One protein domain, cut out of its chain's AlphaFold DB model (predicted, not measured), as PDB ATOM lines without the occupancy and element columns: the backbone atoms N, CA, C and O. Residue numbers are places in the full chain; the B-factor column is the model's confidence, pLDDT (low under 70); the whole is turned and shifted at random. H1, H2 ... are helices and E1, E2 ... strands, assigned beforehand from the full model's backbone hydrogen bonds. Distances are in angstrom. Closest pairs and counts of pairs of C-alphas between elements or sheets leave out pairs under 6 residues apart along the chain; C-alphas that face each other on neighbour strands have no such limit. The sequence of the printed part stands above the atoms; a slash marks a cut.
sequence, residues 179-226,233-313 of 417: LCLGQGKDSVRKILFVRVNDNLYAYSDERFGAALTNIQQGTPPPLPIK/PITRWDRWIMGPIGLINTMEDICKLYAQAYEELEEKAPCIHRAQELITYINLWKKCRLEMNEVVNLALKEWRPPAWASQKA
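What this domain is: This is residues 179 to 226 and 233 to 313 of the 417 residues of an uncharacterized protein of Pisolithus microcarpus 441 (UniProt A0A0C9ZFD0). A twisted sheet of four strands has one helix, H1, over one face and the long helix H3 over the other. H2 packs on the first part of H3, residues 270 to 275, and H4 packs on H3 at residues 279 to 282, where H3 is over the sheet; the short H5 lies at the far end of the longest axis from H1. The 129 printed residues hold E1 E2 E3 H1 E4 H2 H3 H4 H5 in this order, with the antiparallel sheet ordered E1 E2 E3 E4; the class is mixed, helices and strands. The whole is compact, with a radius of gyration of the C-alphas of 15.2 A and spans of 45 by 32 by 28 A.

How they stand to each other: E1, residues 179 to 186, E2, residues 189 to 196, and E3, residues 199 to 204, form a meander, each strand the antiparallel neighbour of the one before, through two hairpins. N 181 and O 193 of E1 and E2 are 2.8 A apart, and N 194 and O 201 of E2 and E3 are 2.9 A apart, both within hydrogen-bond range. E4, residues 241 to 246, is antiparallel to E3, with N 200 and O 245 at 2.8 A. H1, residues 205 to 216, and H3, residues 270 to 287, are on opposite faces: three layers, helices on both faces of a sheet. H1 has a height over the sheet of 8.4 A; C-alphas 192 and 208 are its closest pair with E2, 6.1 A. H3 has a height of 9.4 A; C-alphas 245 and 277 are its closest pair with E4, 6.4 A. H2, residues 251 to 263, touches H3 with residues 257 to 262 alone, closest at C-alphas 261 and 271, 4.8 A, at a steep tilt of 49 degrees, opposite ways. H4, residues 294 to 302, touches H3, closest at C-alphas 279 and 300, 6.7 A. H2 and H4 touch at a shallow tilt of 15 degrees, the same way, closest at C-alphas 251 and 295, 5.8 A. H5, residues 307 to 313, touches no helix and is only just apart from H3, at 8.2 A. Every O i to N i+4 pair is within hydrogen-bond range in H2, H3, H4 and H5, and 6 of 8 in H1.

Where its parts are: E1 begins at C-alpha 179, (141.216, 139.202, 157.640), and spans 20.6 A; E2 spans 21.7 A. H3, 25.5 A long, ends at C-alpha 287, (142.918, 159.553, 158.161). H5 ends at C-alpha 313, (161.451, 163.888, 148.349).

The domain as a whole: The C-alphas of Gln 217 and Ala 307 are the two farthest apart, 46.9 A. Residues 227 to 232 are not printed, and C-alphas 226 and 233 are 12.0 A apart across this cut. Of the links that are printed whole, none is long. Residues 225 to 226 and 233 to 235 have pLDDT under 70.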
ATOM      1  N   LEU A 179     141.754 138.487 156.488       89.25
ATOM      2  CA  LEU A 179     141.216 139.202 157.640       89.25
ATOM      3  C   LEU A 179     140.757 140.593 157.207       89.25
ATOM      4  O   LEU A 179     141.535 141.376 156.658       89.25
ATOM      5  N   CYS A 180     139.496 140.920 157.483       91.31
ATOM      6  CA  CYS A 180     139.037 142.300 157.413       91.31
ATOM      7  C   CYS A 180     139.503 143.029 158.673       91.31
ATOM      8  O   CYS A 180     139.122 142.669 159.783       91.31
ATOM      9  N   LEU A 181     140.336 144.049 158.494       91.25
ATOM     10  CA  LEU A 181     140.916 144.808 159.599       91.25
ATOM     11  C   LEU A 181     139.991 145.937 160.050       91.25
ATOM     12  O   LEU A 181     139.955 146.282 161.225       91.25
ATOM     13  N   GLY A 182     139.244 146.522 159.116       91.44
ATOM     14  CA  GLY A 182     138.308 147.591 159.420       91.44
ATOM     15  C   GLY A 182     137.829 148.321 158.176       91.44
ATOM     16  O   GLY A 182     138.383 148.186 157.083       91.44
ATOM     17  N   GLN A 183     136.794 149.127 158.363       94.06
ATOM     18  CA  GLN A 183     136.256 150.022 157.351       94.06
ATOM     19  C   GLN A 183     136.271 151.444 157.894       94.06
ATOM     20  O   GLN A 183     135.825 151.695 159.009       94.06
ATOM     21  N   GLY A 184     136.711 152.391 157.074       92.50
ATOM     22  CA  GLY A 184     136.615 153.804 157.407       92.50
ATOM     23  C   GLY A 184     136.292 154.664 156.197       92.50
ATOM     24  O   GLY A 184     135.971 154.168 155.114       92.50
ATOM     25  N   LYS A 185     136.339 155.981 156.392       92.00
ATOM     26  CA  LYS A 185     136.080 156.953 155.331       92.00
ATOM     27  C   LYS A 185     137.163 158.019 155.331       92.00
ATOM     28  O   LYS A 185     137.307 158.749 156.308       92.00
ATOM     29  N   ASP A 186     137.878 158.149 154.221       86.62
ATOM     30  CA  ASP A 186     138.746 159.296 153.980       86.62
ATOM     31  C   ASP A 186     137.938 160.353 153.235       86.62
ATOM     32  O   ASP A 186     137.744 160.210 152.030       86.62
ATOM     33  N   SER A 187     137.516 161.403 153.956       81.25
ATOM     34  CA  SER A 187     136.819 162.615 153.480       81.25
ATOM     35  C   SER A 187     135.568 162.356 152.621       81.25
ATOM     36  O   SER A 187     134.450 162.650 153.045       81.25
ATOM     37  N   VAL A 188     135.725 161.745 151.453       85.56
ATOM     38  CA  VAL A 188     134.673 161.380 150.500       85.56
ATOM     39  C   VAL A 188     134.570 159.861 150.284       85.56
ATOM     40  O   VAL A 188     133.464 159.358 150.098       85.56
ATOM     41  N   ARG A 189     135.674 159.110 150.375       90.25
ATOM     42  CA  ARG A 189     135.758 157.708 149.925       90.25
ATOM     43  C   ARG A 189     135.638 156.725 151.078       90.25
ATOM     44  O   ARG A 189     136.307 156.894 152.097       90.25
ATOM     45  N   LYS A 190     134.822 155.680 150.911       93.81
ATOM     46  CA  LYS A 190     134.829 154.517 151.811       93.81
ATOM     47  C   LYS A 190     136.060 153.671 151.510       93.81
ATOM     48  O   LYS A 190     136.375 153.446 150.342       93.81
ATOM     49  N   ILE A 191     136.743 153.227 152.557       95.50
ATOM     50  CA  ILE A 191     137.965 152.436 152.461       95.50
ATOM     51  C   ILE A 191     137.814 151.184 153.319       95.50
ATOM     52  O   ILE A 191     137.436 151.277 154.486       95.50
ATOM     53  N   LEU A 192     138.110 150.028 152.730       96.19
ATOM     54  CA  LEU A 192     138.181 148.732 153.399       96.19
ATOM     55  C   LEU A 192     139.646 148.344 153.555       96.19
ATOM     56  O   LEU A 192     140.379 148.310 152.567       96.19
ATOM     57  N   PHE A 193     140.055 148.022 154.774       95.56
ATOM     58  CA  PHE A 193     141.401 147.568 155.092       95.56
ATOM     59  C   PHE A 193     141.388 146.058 155.292       95.56
ATOM     60  O   PHE A 193     140.598 145.529 156.077       95.56
ATOM     61  N   VAL A 194     142.258 145.360 154.570       93.88
ATOM     62  CA  VAL A 194     142.269 143.899 154.502       93.88
ATOM     63  C   VAL A 194     143.698 143.401 154.638       93.88
ATOM     64  O   VAL A 194     144.615 143.920 154.006       93.88
ATOM     65  N   ARG A 195     143.878 142.352 155.432       92.56
ATOM     66  CA  ARG A 195     145.092 141.542 155.456       92.56
ATOM     67  C   ARG A 195     144.831 140.262 154.671       92.56
ATOM     68  O   ARG A 195     143.850 139.572 154.931       92.56
ATOM     69  N   VAL A 196     145.705 139.941 153.722       90.56
ATOM     70  CA  VAL A 196     145.700 138.662 152.999       90.56
ATOM     71  C   VAL A 196     147.081 138.042 153.143       90.56
ATOM     72  O   VAL A 196     148.065 138.592 152.636       90.56
ATOM     73  N   ASN A 197     147.165 136.910 153.844       89.12
ATOM     74  CA  ASN A 197     148.427 136.369 154.354       89.12
ATOM     75  C   ASN A 197     149.214 137.458 155.116       89.12
ATOM     76  O   ASN A 197     148.656 138.166 155.953       89.12
ATOM     77  N   ASP A 198     150.490 137.644 154.793       89.69
ATOM     78  CA  ASP A 198     151.360 138.648 155.416       89.69
ATOM     79  C   ASP A 198     151.447 139.933 154.592       89.69
ATOM     80  O   ASP A 198     152.474 140.603 154.561       89.69
ATOM     81  N   ASN A 199     150.366 140.271 153.887       92.19
ATOM     82  CA  ASN A 199     150.274 141.495 153.106       92.19
ATOM     83  C   ASN A 199     149.023 142.286 153.474       92.19
ATOM     84  O   ASN A 199     147.950 141.731 153.716       92.19
ATOM     85  N   LEU A 200     149.174 143.601 153.462       93.44
ATOM     86  CA  LEU A 200     148.146 144.586 153.722       93.44
ATOM     87  C   LEU A 200     147.650 145.188 152.412       93.44
ATOM     88  O   LEU A 200     148.434 145.486 151.503       93.44
ATOM     89  N   TYR A 201     146.339 145.393 152.357       94.75
ATOM     90  CA  TYR A 201     145.634 145.974 151.229       94.75
ATOM     91  C   TYR A 201     144.597 146.981 151.714       94.75
ATOM     92  O   TYR A 201     143.951 146.786 152.745       94.75
ATOM     93  N   ALA A 202     144.407 148.044 150.943       95.38
ATOM     94  CA  ALA A 202     143.275 148.943 151.096       95.38
ATOM     95  C   ALA A 202     142.472 148.987 149.795       95.38
ATOM     96  O   ALA A 202     143.040 149.102 148.710       95.38
ATOM     97  N   TYR A 203     141.151 148.922 149.911       95.25
ATOM     98  CA  TYR A 203     140.210 148.978 148.796       95.25
ATOM     99  C   TYR A 203     139.345 150.220 148.925       95.25
ATOM    100  O   TYR A 203     138.812 150.483 150.000       95.25
ATOM    101  N   SER A 204     139.179 150.966 147.839       94.44
ATOM    102  CA  SER A 204     138.304 152.138 147.784       94.44
ATOM    103  C   SER A 204     137.255 152.011 146.683       94.44
ATOM    104  O   SER A 204     137.337 151.134 145.818       94.44
ATOM    105  N   ASP A 205     136.254 152.890 146.748       89.94
ATOM    106  CA  ASP A 205     135.287 153.157 145.681       89.94
ATOM    107  C   ASP A 205     134.685 151.873 145.074       89.94
ATOM    108  O   ASP A 205     134.102 151.058 145.789       89.94
ATOM    109  N   GLU A 206     134.819 151.663 143.765       86.38
ATOM    110  CA  GLU A 206     134.218 150.529 143.051       86.38
ATOM    111  C   GLU A 206     134.746 149.165 143.522       86.38
ATOM    112  O   GLU A 206     134.041 148.156 143.447       86.38
ATOM    113  N   ARG A 207     135.982 149.109 144.034       92.12
ATOM    114  CA  ARG A 207     136.575 147.862 144.536       92.12
ATOM    115  C   ARG A 207     136.209 147.560 145.978       92.12
ATOM    116  O   ARG A 207     136.321 146.402 146.372       92.12
ATOM    117  N   PHE A 208     135.731 148.550 146.731       93.38
ATOM    118  CA  PHE A 208     135.259 148.365 148.100       93.38
ATOM    119  C   PHE A 208     134.148 147.307 148.163       93.38
ATOM    120  O   PHE A 208     134.273 146.317 148.881       93.38
ATOM    121  N   GLY A 209     133.082 147.496 147.375       91.69
ATOM    122  CA  GLY A 209     131.917 146.606 147.393       91.69
ATOM    123  C   GLY A 209     132.273 145.191 146.949       91.69
ATOM    124  O   GLY A 209     131.955 144.232 147.641       91.69
ATOM    125  N   ALA A 210     133.017 145.069 145.845       92.62
ATOM    126  CA  ALA A 210     133.453 143.775 145.325       92.62
ATOM    127  C   ALA A 210     134.347 143.010 146.317       92.62
ATOM    128  O   ALA A 210     134.147 141.816 146.525       92.62
ATOM    129  N   ALA A 211     135.314 143.681 146.954       93.31
ATOM    130  CA  ALA A 211     136.175 143.047 147.949       93.31
ATOM    131  C   ALA A 211     135.372 142.566 149.165       93.31
ATOM    132  O   ALA A 211     135.555 141.431 149.599       93.31
ATOM    133  N   LEU A 212     134.454 143.394 149.671       92.50
ATOM    134  CA  LEU A 212     133.613 143.039 150.810       92.50
ATOM    135  C   LEU A 212     132.705 141.840 150.498       92.50
ATOM    136  O   LEU A 212     132.668 140.889 151.275       92.50
ATOM    137  N   THR A 213     132.029 141.850 149.346       92.25
ATOM    138  CA  THR A 213     131.184 140.732 148.900       92.25
ATOM    139  C   THR A 213     131.992 139.446 148.742       92.25
ATOM    140  O   THR A 213     131.555 138.399 149.217       92.25
ATOM    141  N   ASN A 214     133.186 139.513 148.146       91.94
ATOM    142  CA  ASN A 214     134.044 138.339 147.996       91.94
ATOM    143  C   ASN A 214     134.433 137.745 149.355       91.94
ATOM    144  O   ASN A 214     134.290 136.538 149.550       91.94
ATOM    145  N   ILE A 215     134.856 138.593 150.300       90.00
ATOM    146  CA  ILE A 215     135.227 138.178 151.660       90.00
ATOM    147  C   ILE A 215     134.043 137.500 152.360       90.00
ATOM    148  O   ILE A 215     134.208 136.418 152.918       90.00
ATOM    149  N   GLN A 216     132.843 138.084 152.273       88.44
ATOM    150  CA  GLN A 216     131.617 137.510 152.846       88.44
ATOM    151  C   GLN A 216     131.249 136.155 152.226       88.44
ATOM    152  O   GLN A 216     130.739 135.277 152.916       88.44
ATOM    153  N   GLN A 217     131.535 135.964 150.938       88.94
ATOM    154  CA  GLN A 217     131.325 134.701 150.224       88.94
ATOM    155  C   GLN A 217     132.456 133.684 150.441       88.94
ATOM    156  O   GLN A 217     132.413 132.588 149.886       88.94
ATOM    157  N   GLY A 218     133.489 134.030 151.215       85.56
ATOM    158  CA  GLY A 218     134.651 133.172 151.420       85.56
ATOM    159  C   GLY A 218     135.529 133.014 150.173       85.56
ATOM    160  O   GLY A 218     136.228 132.011 150.030       85.56
ATOM    161  N   THR A 219     135.509 133.993 149.274       87.88
ATOM    162  CA  THR A 219     136.367 134.044 148.086       87.88
ATOM    163  C   THR A 219     137.439 135.128 148.243       87.88
ATOM    164  O   THR A 219     137.247 136.088 148.995       87.88
ATOM    165  N   PRO A 220     138.589 135.018 147.554       86.50
ATOM    166  CA  PRO A 220     139.619 136.046 147.622       86.50
ATOM    167  C   PRO A 220     139.113 137.405 147.119       86.50
ATOM    168  O   PRO A 220     138.464 137.463 146.067       86.50
ATOM    169  N   PRO A 221     139.427 138.521 147.808       90.62
ATOM    170  CA  PRO A 221     139.184 139.839 147.248       90.62
ATOM    171  C   PRO A 221     140.035 140.021 145.980       90.62
ATOM    172  O   PRO A 221     141.064 139.358 145.820       90.62
ATOM    173  N   PRO A 222     139.639 140.918 145.063       89.50
ATOM    174  CA  PRO A 222     140.437 141.199 143.879       89.50
ATOM    175  C   PRO A 222     141.834 141.656 144.309       89.50
ATOM    176  O   PRO A 222     141.974 142.624 145.049       89.50
ATOM    177  N   LEU A 223     142.873 140.957 143.870       87.12
ATOM    178  CA  LEU A 223     144.251 141.348 144.146       87.12
ATOM    179  C   LEU A 223     144.788 142.176 142.973       87.12
ATOM    180  O   LEU A 223     144.384 141.945 141.826       87.12
ATOM    181  N   PRO A 224     145.687 143.143 143.226       81.00
ATOM    182  CA  PRO A 224     146.370 143.838 142.149       81.00
ATOM    183  C   PRO A 224     147.129 142.803 141.313       81.00
ATOM    184  O   PRO A 224     147.872 141.969 141.836       81.00
ATOM    185  N   ILE A 225     146.902 142.824 140.002       67.06
ATOM    186  CA  ILE A 225     147.631 141.968 139.065       67.06
ATOM    187  C   ILE A 225     149.097 142.397 139.160       67.06
ATOM    188  O   ILE A 225     149.387 143.588 139.083       67.06
ATOM    189  N   LYS A 226     150.037 141.469 139.343       61.75
ATOM    190  CA  LYS A 226     151.463 141.811 139.252       61.75
ATOM    191  C   LYS A 226     151.760 142.195 137.799       61.75
ATOM    192  O   LYS A 226     151.869 141.320 136.945       61.75
ATOM    193  N   PRO A 233     155.191 152.048 142.568       55.97
ATOM    194  CA  PRO A 233     155.218 152.223 144.011       55.97
ATOM    195  C   PRO A 233     153.873 151.785 144.593       55.97
ATOM    196  O   PRO A 233     152.828 152.331 144.236       55.97
ATOM    197  N   ILE A 234     153.932 150.809 145.498       59.66
ATOM    198  CA  ILE A 234     152.799 150.101 146.116       59.66
ATOM    199  C   ILE A 234     151.869 151.071 146.882       59.66
ATOM    200  O   ILE A 234     150.713 150.771 147.175       59.66
ATOM    201  N   THR A 235     152.355 152.288 147.140       63.50
ATOM    202  CA  THR A 235     151.653 153.413 147.768       63.50
ATOM    203  C   THR A 235     150.688 154.173 146.855       63.50
ATOM    204  O   THR A 235     149.994 155.076 147.327       63.50
ATOM    205  N   ARG A 236     150.626 153.865 145.554       74.56
ATOM    206  CA  ARG A 236     149.625 154.447 144.650       74.56
ATOM    207  C   ARG A 236     148.394 153.557 144.573       74.56
ATOM    208  O   ARG A 236     148.501 152.347 144.438       74.56
ATOM    209  N   TRP A 237     147.227 154.194 144.598       82.06
ATOM    210  CA  TRP A 237     145.973 153.544 144.242       82.06
ATOM    211  C   TRP A 237     146.038 153.102 142.778       82.06
ATOM    212  O   TRP A 237     145.986 153.947 141.884       82.06
ATOM    213  N   ASP A 238     146.141 151.798 142.538       83.38
ATOM    214  CA  ASP A 238     145.956 151.207 141.217       83.38
ATOM    215  C   ASP A 238     144.579 150.558 141.152       83.38
ATOM    216  O   ASP A 238     144.238 149.701 141.967       83.38
ATOM    217  N   ARG A 239     143.751 151.008 140.203       85.38
ATOM    218  CA  ARG A 239     142.367 150.534 140.029       85.38
ATOM    219  C   ARG A 239     141.585 150.469 141.350       85.38
ATOM    220  O   ARG A 239     140.835 149.518 141.564       85.38
ATOM    221  N   TRP A 240     141.767 151.477 142.212       90.44
ATOM    222  CA  TRP A 240     141.134 151.599 143.536       90.44
ATOM    223  C   TRP A 240     141.611 150.590 144.594       90.44
ATOM    224  O   TRP A 240     140.938 150.385 145.604       90.44
ATOM    225  N   ILE A 241     142.792 150.000 144.399       90.38
ATOM    226  CA  ILE A 241     143.461 149.099 145.342       90.38
ATOM    227  C   ILE A 241     144.841 149.676 145.689       90.38
ATOM    228  O   ILE A 241     145.558 150.152 144.815       90.38
ATOM    229  N   MET A 242     145.216 149.642 146.965       91.75
ATOM    230  CA  MET A 242     146.564 149.949 147.454       91.75
ATOM    231  C   MET A 242     147.135 148.689 148.111       91.75
ATOM    232  O   MET A 242     146.442 148.076 148.922       91.75
ATOM    233  N   GLY A 243     148.362 148.291 147.771       89.94
ATOM    234  CA  GLY A 243     148.965 147.014 148.184       89.94
ATOM    235  C   GLY A 243     149.573 146.237 147.006       89.94
ATOM    236  O   GLY A 243     149.396 146.649 145.859       89.94
ATOM    237  N   PRO A 244     150.304 145.131 147.245       91.25
ATOM    238  CA  PRO A 244     150.544 144.475 148.536       91.25
ATOM    239  C   PRO A 244     151.605 145.181 149.386       91.25
ATOM    240  O   PRO A 244     152.741 145.305 148.950       91.25
ATOM    241  N   ILE A 245     151.276 145.577 150.615       91.12
ATOM    242  CA  ILE A 245     152.269 146.101 151.568       91.12
ATOM    243  C   ILE A 245     152.659 144.981 152.526       91.12
ATOM    244  O   ILE A 245     151.790 144.427 153.192       91.12
ATOM    245  N   GLY A 246     153.949 144.649 152.603       90.94
ATOM    246  CA  GLY A 246     154.430 143.617 153.522       90.94
ATOM    247  C   GLY A 246     154.069 143.954 154.971       90.94
ATOM    248  O   GLY A 246     154.311 145.070 155.436       90.94
ATOM    249  N   LEU A 247     153.466 143.002 155.677       91.69
ATOM    250  CA  LEU A 247     153.074 143.174 157.066       91.69
ATOM    251  C   LEU A 247     154.306 143.166 157.973       91.69
ATOM    252  O   LEU A 247     155.098 142.227 157.959       91.69
ATOM    253  N   ILE A 248     154.413 144.191 158.815       93.00
ATOM    254  CA  ILE A 248     155.397 144.286 159.893       93.00
ATOM    255  C   ILE A 248     154.586 144.474 161.168       93.00
ATOM    256  O   ILE A 248     154.074 145.562 161.435       93.00
ATOM    257  N   ASN A 249     154.352 143.363 161.867       92.00
ATOM    258  CA  ASN A 249     153.271 143.287 162.844       92.00
ATOM    259  C   ASN A 249     153.708 143.611 164.271       92.00
ATOM    260  O   ASN A 249     152.868 143.981 165.081       92.00
ATOM    261  N   THR A 250     154.986 143.460 164.606       93.62
ATOM    262  CA  THR A 250     155.458 143.617 165.985       93.62
ATOM    263  C   THR A 250     156.238 144.914 166.162       93.62
ATOM    264  O   THR A 250     156.837 145.441 165.223       93.62
ATOM    265  N   MET A 251     156.264 145.423 167.394       94.00
ATOM    266  CA  MET A 251     157.114 146.558 167.770       94.00
ATOM    267  C   MET A 251     158.593 146.286 167.461       94.00
ATOM    268  O   MET A 251     159.285 147.163 166.949       94.00
ATOM    269  N   GLU A 252     159.068 145.070 167.736       94.50
ATOM    270  CA  GLU A 252     160.452 144.678 167.487       94.50
ATOM    271  C   GLU A 252     160.793 144.724 165.991       94.50
ATOM    272  O   GLU A 252     161.818 145.291 165.614       94.50
ATOM    273  N   ASP A 253     159.917 144.201 165.131       95.19
ATOM    274  CA  ASP A 253     160.142 144.197 163.683       95.19
ATOM    275  C   ASP A 253     160.107 145.608 163.089       95.19
ATOM    276  O   ASP A 253     160.875 145.914 162.177       95.19
ATOM    277  N   ILE A 254     159.264 146.497 163.626       95.44
ATOM    278  CA  ILE A 254     159.223 147.912 163.227       95.44
ATOM    279  C   ILE A 254     160.528 148.610 163.607       95.44
ATOM    280  O   ILE A 254     161.134 149.280 162.770       95.44
ATOM    281  N   CYS A 255     161.000 148.420 164.842       94.69
ATOM    282  CA  CYS A 255     162.275 148.975 165.288       94.69
ATOM    283  C   CYS A 255     163.445 148.441 164.449       94.69
ATOM    284  O   CYS A 255     164.296 149.224 164.025       94.69
ATOM    285  N   LYS A 256     163.467 147.134 164.150       96.44
ATOM    286  CA  LYS A 256     164.467 146.512 163.265       96.44
ATOM    287  C   LYS A 256     164.425 147.102 161.858       96.44
ATOM    288  O   LYS A 256     165.476 147.456 161.332       96.44
ATOM    289  N   LEU A 257     163.235 147.246 161.269       95.75
ATOM    290  CA  LEU A 257     163.063 147.860 159.952       95.75
ATOM    291  C   LEU A 257     163.624 149.281 159.936       95.75
ATOM    292  O   LEU A 257     164.327 149.650 159.000       95.75
ATOM    293  N   TYR A 258     163.304 150.085 160.951       95.81
ATOM    294  CA  TYR A 258     163.759 151.470 161.006       95.81
ATOM    295  C   TYR A 258     165.266 151.550 161.202       95.81
ATOM    296  O   TYR A 258     165.908 152.287 160.466       95.81
ATOM    297  N   ALA A 259     165.840 150.745 162.101       94.88
ATOM    298  CA  ALA A 259     167.287 150.652 162.264       94.88
ATOM    299  C   ALA A 259     167.980 150.310 160.933       94.88
ATOM    300  O   ALA A 259     168.870 151.035 160.504       94.88
ATOM    301  N   GLN A 260     167.505 149.282 160.222       94.62
ATOM    302  CA  GLN A 260     168.033 148.912 158.904       94.62
ATOM    303  C   GLN A 260     167.881 150.042 157.879       94.62
ATOM    304  O   GLN A 260     168.807 150.320 157.125       94.62
ATOM    305  N   ALA A 261     166.742 150.735 157.877       93.31
ATOM    306  CA  ALA A 261     166.489 151.858 156.982       93.31
ATOM    307  C   ALA A 261     167.444 153.050 157.205       93.31
ATOM    308  O   ALA A 261     167.674 153.808 156.266       93.31
ATOM    309  N   TYR A 262     168.003 153.230 158.409       91.44
ATOM    310  CA  TYR A 262     169.019 154.262 158.664       91.44
ATOM    311  C   TYR A 262     170.424 153.859 158.211       91.44
ATOM    312  O   TYR A 262     171.201 154.736 157.843       91.44
ATOM    313  N   GLU A 263     170.736 152.563 158.211       91.44
ATOM    314  CA  GLU A 263     172.030 152.031 157.762       91.44
ATOM    315  C   GLU A 263     172.116 151.898 156.228       91.44
ATOM    316  O   GLU A 263     173.199 151.753 155.660       91.44
ATOM    317  N   GLU A 264     170.978 151.935 155.528       89.94
ATOM    318  CA  GLU A 264     170.923 151.778 154.076       89.94
ATOM    319  C   GLU A 264     171.467 152.990 153.304       89.94
ATOM    320  O   GLU A 264     171.104 154.149 153.531       89.94
ATOM    321  N   LEU A 265     172.285 152.688 152.292       86.25
ATOM    322  CA  LEU A 265     172.743 153.655 151.301       86.25
ATOM    323  C   LEU A 265     171.645 153.957 150.274       86.25
ATOM    324  O   LEU A 265     170.849 153.095 149.900       86.25
ATOM    325  N   GLU A 266     171.664 155.181 149.749       84.12
ATOM    326  CA  GLU A 266     170.632 155.709 148.852       84.12
ATOM    327  C   GLU A 266     170.370 154.855 147.597       84.12
ATOM    328  O   GLU A 266     169.232 154.772 147.131       84.12
ATOM    329  N   GLU A 267     171.399 154.213 147.041       77.06
ATOM    330  CA  GLU A 267     171.306 153.475 145.773       77.06
ATOM    331  C   GLU A 267     170.424 152.224 145.851       77.06
ATOM    332  O   GLU A 267     169.870 151.788 144.840       77.06
ATOM    333  N   LYS A 268     170.293 151.630 147.041       71.75
ATOM    334  CA  LYS A 268     169.563 150.382 147.274       71.75
ATOM    335  C   LYS A 268     168.932 150.437 148.655       71.75
ATOM    336  O   LYS A 268     169.402 149.756 149.557       71.75
ATOM    337  N   ALA A 269     167.879 151.238 148.803       84.69
ATOM    338  CA  ALA A 269     167.209 151.422 150.087       84.69
ATOM    339  C   ALA A 269     165.843 150.696 150.185       84.69
ATOM    340  O   ALA A 269     164.792 151.351 150.258       84.69
ATOM    341  N   PRO A 270     165.793 149.347 150.113       90.31
ATOM    342  CA  PRO A 270     164.544 148.600 150.199       90.31
ATOM    343  C   PRO A 270     163.865 148.725 151.569       90.31
ATOM    344  O   PRO A 270     162.632 148.733 151.609       90.31
ATOM    345  N   CYS A 271     164.599 148.854 152.679       92.25
ATOM    346  CA  CYS A 271     163.993 149.049 153.999       92.25
ATOM    347  C   CYS A 271     163.348 150.429 154.119       92.25
ATOM    348  O   CYS A 271     162.247 150.529 154.663       92.25
ATOM    349  N   ILE A 272     163.945 151.476 153.537       92.44
ATOM    350  CA  ILE A 272     163.287 152.793 153.464       92.44
ATOM    351  C   ILE A 272     161.991 152.712 152.666       92.44
ATOM    352  O   ILE A 272     160.979 153.267 153.095       92.44
ATOM    353  N   HIS A 273     161.991 152.014 151.529       89.56
ATOM    354  CA  HIS A 273     160.774 151.832 150.739       89.56
ATOM    355  C   HIS A 273     159.684 151.100 151.526       89.56
ATOM    356  O   HIS A 273     158.559 151.595 151.605       89.56
ATOM    357  N   ARG A 274     160.028 149.996 152.196       92.19
ATOM    358  CA  ARG A 274     159.093 149.253 153.055       92.19
ATOM    359  C   ARG A 274     158.563 150.102 154.213       92.19
ATOM    360  O   ARG A 274     157.365 150.089 154.488       92.19
ATOM    361  N   ALA A 275     159.425 150.877 154.868       94.38
ATOM    362  CA  ALA A 275     159.021 151.774 155.945       94.38
ATOM    363  C   ALA A 275     158.071 152.873 155.441       94.38
ATOM    364  O   ALA A 275     157.050 153.146 156.069       94.38
ATOM    365  N   GLN A 276     158.353 153.464 154.277       92.81
ATOM    366  CA  GLN A 276     157.474 154.450 153.645       92.81
ATOM    367  C   GLN A 276     156.114 153.857 153.262       92.81
ATOM    368  O   GLN A 276     155.091 154.519 153.449       92.81
ATOM    369  N   GLU A 277     156.083 152.629 152.745       92.62
ATOM    370  CA  GLU A 277     154.849 151.906 152.426       92.62
ATOM    371  C   GLU A 277     154.000 151.668 153.674       92.62
ATOM    372  O   GLU A 277     152.833 152.068 153.706       92.62
ATOM    373  N   LEU A 278     154.606 151.126 154.735       94.38
ATOM    374  CA  LEU A 278     153.942 150.907 156.020       94.38
ATOM    375  C   LEU A 278     153.382 152.217 156.594       94.38
ATOM    376  O   LEU A 278     152.211 152.293 156.964       94.38
ATOM    377  N   ILE A 279     154.186 153.280 156.613       95.38
ATOM    378  CA  ILE A 279     153.773 154.592 157.126       95.38
ATOM    379  C   ILE A 279     152.673 155.214 156.269       95.38
ATOM    380  O   ILE A 279     151.777 155.875 156.795       95.38
ATOM    381  N   THR A 280     152.692 154.998 154.955       94.06
ATOM    382  CA  THR A 280     151.617 155.456 154.066       94.06
ATOM    383  C   THR A 280     150.305 154.752 154.402       94.06
ATOM    384  O   THR A 280     149.279 155.417 154.557       94.06
ATOM    385  N   TYR A 281     150.345 153.432 154.590       94.44
ATOM    386  CA  TYR A 281     149.182 152.648 154.999       94.44
ATOM    387  C   TYR A 281     148.627 153.108 156.350       94.44
ATOM    388  O   TYR A 281     147.430 153.365 156.476       94.44
ATOM    389  N   ILE A 282     149.495 153.293 157.347       95.12
ATOM    390  CA  ILE A 282     149.095 153.737 158.686       95.12
ATOM    391  C   ILE A 282     148.537 155.168 158.667       95.12
ATOM    392  O   ILE A 282     147.555 155.467 159.348       95.12
ATOM    393  N   ASN A 283     149.108 156.072 157.871       94.88
ATOM    394  CA  ASN A 283     148.557 157.419 157.728       94.88
ATOM    395  C   ASN A 283     147.162 157.398 157.095       94.88
ATOM    396  O   ASN A 283     146.295 158.169 157.511       94.88
ATOM    397  N   LEU A 284     146.919 156.503 156.132       94.38
ATOM    398  CA  LEU A 284     145.588 156.303 155.566       94.38
ATOM    399  C   LEU A 284     144.607 155.748 156.609       94.38
ATOM    400  O   LEU A 284     143.496 156.263 156.732       94.38
ATOM    401  N   TRP A 285     145.035 154.758 157.397       94.62
ATOM    402  CA  TRP A 285     144.280 154.204 158.526       94.62
ATOM    403  C   TRP A 285     143.869 155.298 159.521       94.62
ATOM    404  O   TRP A 285     142.687 155.463 159.832       94.62
ATOM    405  N   LYS A 286     144.828 156.136 159.930       94.69
ATOM    406  CA  LYS A 286     144.601 157.293 160.805       94.69
ATOM    407  C   LYS A 286     143.644 158.312 160.182       94.69
ATOM    408  O   LYS A 286     142.744 158.804 160.858       94.69
ATOM    409  N   LYS A 287     143.802 158.624 158.890       94.44
ATOM    410  CA  LYS A 287     142.918 159.553 158.161       94.44
ATOM    411  C   LYS A 287     141.473 159.051 158.119       94.44
ATOM    412  O   LYS A 287     140.546 159.855 158.180       94.44
ATOM    413  N   CYS A 288     141.296 157.733 158.093       93.38
ATOM    414  CA  CYS A 288     140.006 157.056 158.164       93.38
ATOM    415  C   CYS A 288     139.410 156.968 159.578       93.38
ATOM    416  O   CYS A 288     138.323 156.411 159.720       93.38
ATOM    417  N   ARG A 289     140.083 157.529 160.598       93.00
ATOM    418  CA  ARG A 289     139.658 157.542 162.011       93.00
ATOM    419  C   ARG A 289     139.456 156.150 162.614       93.00
ATOM    420  O   ARG A 289     138.607 155.972 163.482       93.00
ATOM    421  N   LEU A 290     140.224 155.172 162.146       91.12
ATOM    422  CA  LEU A 290     140.234 153.839 162.732       91.12
ATOM    423  C   LEU A 290     141.012 153.825 164.052       91.12
ATOM    424  O   LEU A 290     141.874 154.677 164.285       91.12
ATOM    425  N   GLU A 291     140.695 152.855 164.911       90.88
ATOM    426  CA  GLU A 291     141.318 152.704 166.226       90.88
ATOM    427  C   GLU A 291     142.839 152.554 166.096       90.88
ATOM    428  O   GLU A 291     143.349 151.852 165.219       90.88
ATOM    429  N   MET A 292     143.573 153.262 166.952       91.31
ATOM    430  CA  MET A 292     145.029 153.240 166.976       91.31
ATOM    431  C   MET A 292     145.497 152.488 168.214       91.31
ATOM    432  O   MET A 292     145.230 152.922 169.332       91.31
ATOM    433  N   ASN A 293     146.238 151.401 168.018       91.94
ATOM    434  CA  ASN A 293     146.922 150.718 169.112       91.94
ATOM    435  C   ASN A 293     148.312 151.328 169.378       91.94
ATOM    436  O   ASN A 293     148.799 152.198 168.647       91.94
ATOM    437  N   GLU A 294     148.959 150.875 170.450       93.00
ATOM    438  CA  GLU A 294     150.288 151.341 170.862       93.00
ATOM    439  C   GLU A 294     151.348 151.142 169.771       93.00
ATOM    440  O   GLU A 294     152.174 152.027 169.555       93.00
ATOM    441  N   VAL A 295     151.283 150.036 169.026       93.06
ATOM    442  CA  VAL A 295     152.247 149.701 167.968       93.06
ATOM    443  C   VAL A 295     152.079 150.622 166.752       93.06
ATOM    444  O   VAL A 295     153.065 151.115 166.205       93.06
ATOM    445  N   VAL A 296     150.839 150.938 166.364       93.00
ATOM    446  CA  VAL A 296     150.527 151.930 165.320       93.00
ATOM    447  C   VAL A 296     151.046 153.317 165.719       93.00
ATOM    448  O   VAL A 296     151.648 154.022 164.903       93.00
ATOM    449  N   ASN A 297     150.825 153.717 166.974       94.38
ATOM    450  CA  ASN A 297     151.313 154.992 167.498       94.38
ATOM    451  C   ASN A 297     152.845 155.052 167.519       94.38
ATOM    452  O   ASN A 297     153.419 156.067 167.121       94.38
ATOM    453  N   LEU A 298     153.499 153.965 167.935       94.19
ATOM    454  CA  LEU A 298     154.950 153.829 167.907       94.19
ATOM    455  C   LEU A 298     155.492 153.982 166.483       94.19
ATOM    456  O   LEU A 298     156.365 154.815 166.264       94.19
ATOM    457  N   ALA A 299     154.944 153.237 165.516       94.81
ATOM    458  CA  ALA A 299     155.382 153.286 164.121       94.81
ATOM    459  C   ALA A 299     155.400 154.727 163.585       94.81
ATOM    460  O   ALA A 299     156.395 155.193 163.037       94.81
ATOM    461  N   LEU A 300     154.318 155.479 163.820       95.38
ATOM    462  CA  LEU A 300     154.226 156.879 163.399       95.38
ATOM    463  C   LEU A 300     155.184 157.815 164.144       95.38
ATOM    464  O   LEU A 300     155.644 158.794 163.558       95.38
ATOM    465  N   LYS A 301     155.428 157.572 165.434       95.88
ATOM    466  CA  LYS A 301     156.254 158.442 166.281       95.88
ATOM    467  C   LYS A 301     157.748 158.259 166.009       95.88
ATOM    468  O   LYS A 301     158.476 159.252 165.951       95.88
ATOM    469  N   GLU A 302     158.179 157.010 165.869       94.50
ATOM    470  CA  GLU A 302     159.587 156.626 165.741       94.50
ATOM    471  C   GLU A 302     160.115 156.791 164.315       94.50
ATOM    472  O   GLU A 302     161.310 157.013 164.113       94.50
ATOM    473  N   TRP A 303     159.242 156.739 163.304       95.75
ATOM    474  CA  TRP A 303     159.691 156.912 161.931       95.75
ATOM    475  C   TRP A 303     160.200 158.334 161.668       95.75
ATOM    476  O   TRP A 303     159.431 159.300 161.617       95.75
ATOM    477  N   ARG A 304     161.507 158.455 161.409       94.06
ATOM    478  CA  ARG A 304     162.128 159.649 160.830       94.06
ATOM    479  C   ARG A 304     162.858 159.232 159.554       94.06
ATOM    480  O   ARG A 304     163.844 158.514 159.625       94.06
ATOM    481  N   PRO A 305     162.401 159.645 158.363       90.94
ATOM    482  CA  PRO A 305     163.141 159.323 157.153       90.94
ATOM    483  C   PRO A 305     164.557 159.927 157.232       90.94
ATOM    484  O   PRO A 305     164.687 161.075 157.674       90.94
ATOM    485  N   PRO A 306     165.603 159.213 156.773       91.06
ATOM    486  CA  PRO A 306     166.954 159.760 156.692       91.06
ATOM    487  C   PRO A 306     166.996 161.108 155.962       91.06
ATOM    488  O   PRO A 306     166.165 161.390 155.087       91.06
ATOM    489  N   ALA A 307     167.977 161.948 156.303       91.50
ATOM    490  CA  ALA A 307     168.088 163.305 155.759       91.50
ATOM    491  C   ALA A 307     168.110 163.311 154.221       91.50
ATOM    492  O   ALA A 307     167.373 164.072 153.594       91.50
ATOM    493  N   TRP A 308     168.873 162.394 153.621       91.62
ATOM    494  CA  TRP A 308     168.957 162.244 152.170       91.62
ATOM    495  C   TRP A 308     167.603 161.855 151.549       91.62
ATOM    496  O   TRP A 308     167.205 162.409 150.525       91.62
ATOM    497  N   ALA A 309     166.835 160.967 152.192       88.38
ATOM    498  CA  ALA A 309     165.533 160.525 151.689       88.38
ATOM    499  C   ALA A 309     164.518 161.678 151.719       88.38
ATOM    500  O   ALA A 309     163.740 161.867 150.780       88.38
ATOM    501  N   SER A 310     164.573 162.491 152.777       89.12
ATOM    502  CA  SER A 310     163.785 163.718 152.902       89.12
ATOM    503  C   SER A 310     164.168 164.746 151.834       89.12
ATOM    504  O   SER A 310     163.291 165.288 151.162       89.12
ATOM    505  N   GLN A 311     165.467 164.969 151.617       91.62
ATOM    506  CA  GLN A 311     165.980 165.881 150.595       91.62
ATOM    507  C   GLN A 311     165.540 165.460 149.187       91.62
ATOM    508  O   GLN A 311     165.032 166.286 148.430       91.62
ATOM    509  N   LYS A 312     165.638 164.170 148.858       88.06
ATOM    510  CA  LYS A 312     165.190 163.620 147.571       88.06
ATOM    511  C   LYS A 312     163.687 163.799 147.356       88.06
ATOM    512  O   LYS A 312     163.243 164.138 146.258       88.06
ATOM    513  N   ALA A 313     162.884 163.618 148.406       86.69
ATOM    514  CA  ALA A 313     161.451 163.888 148.349       86.69
ATOM    515  C   ALA A 313     161.153 165.379 148.108       86.69
ATOM    516  O   ALA A 313     160.255 165.698 147.324       86.69
TER     517      ALA A 313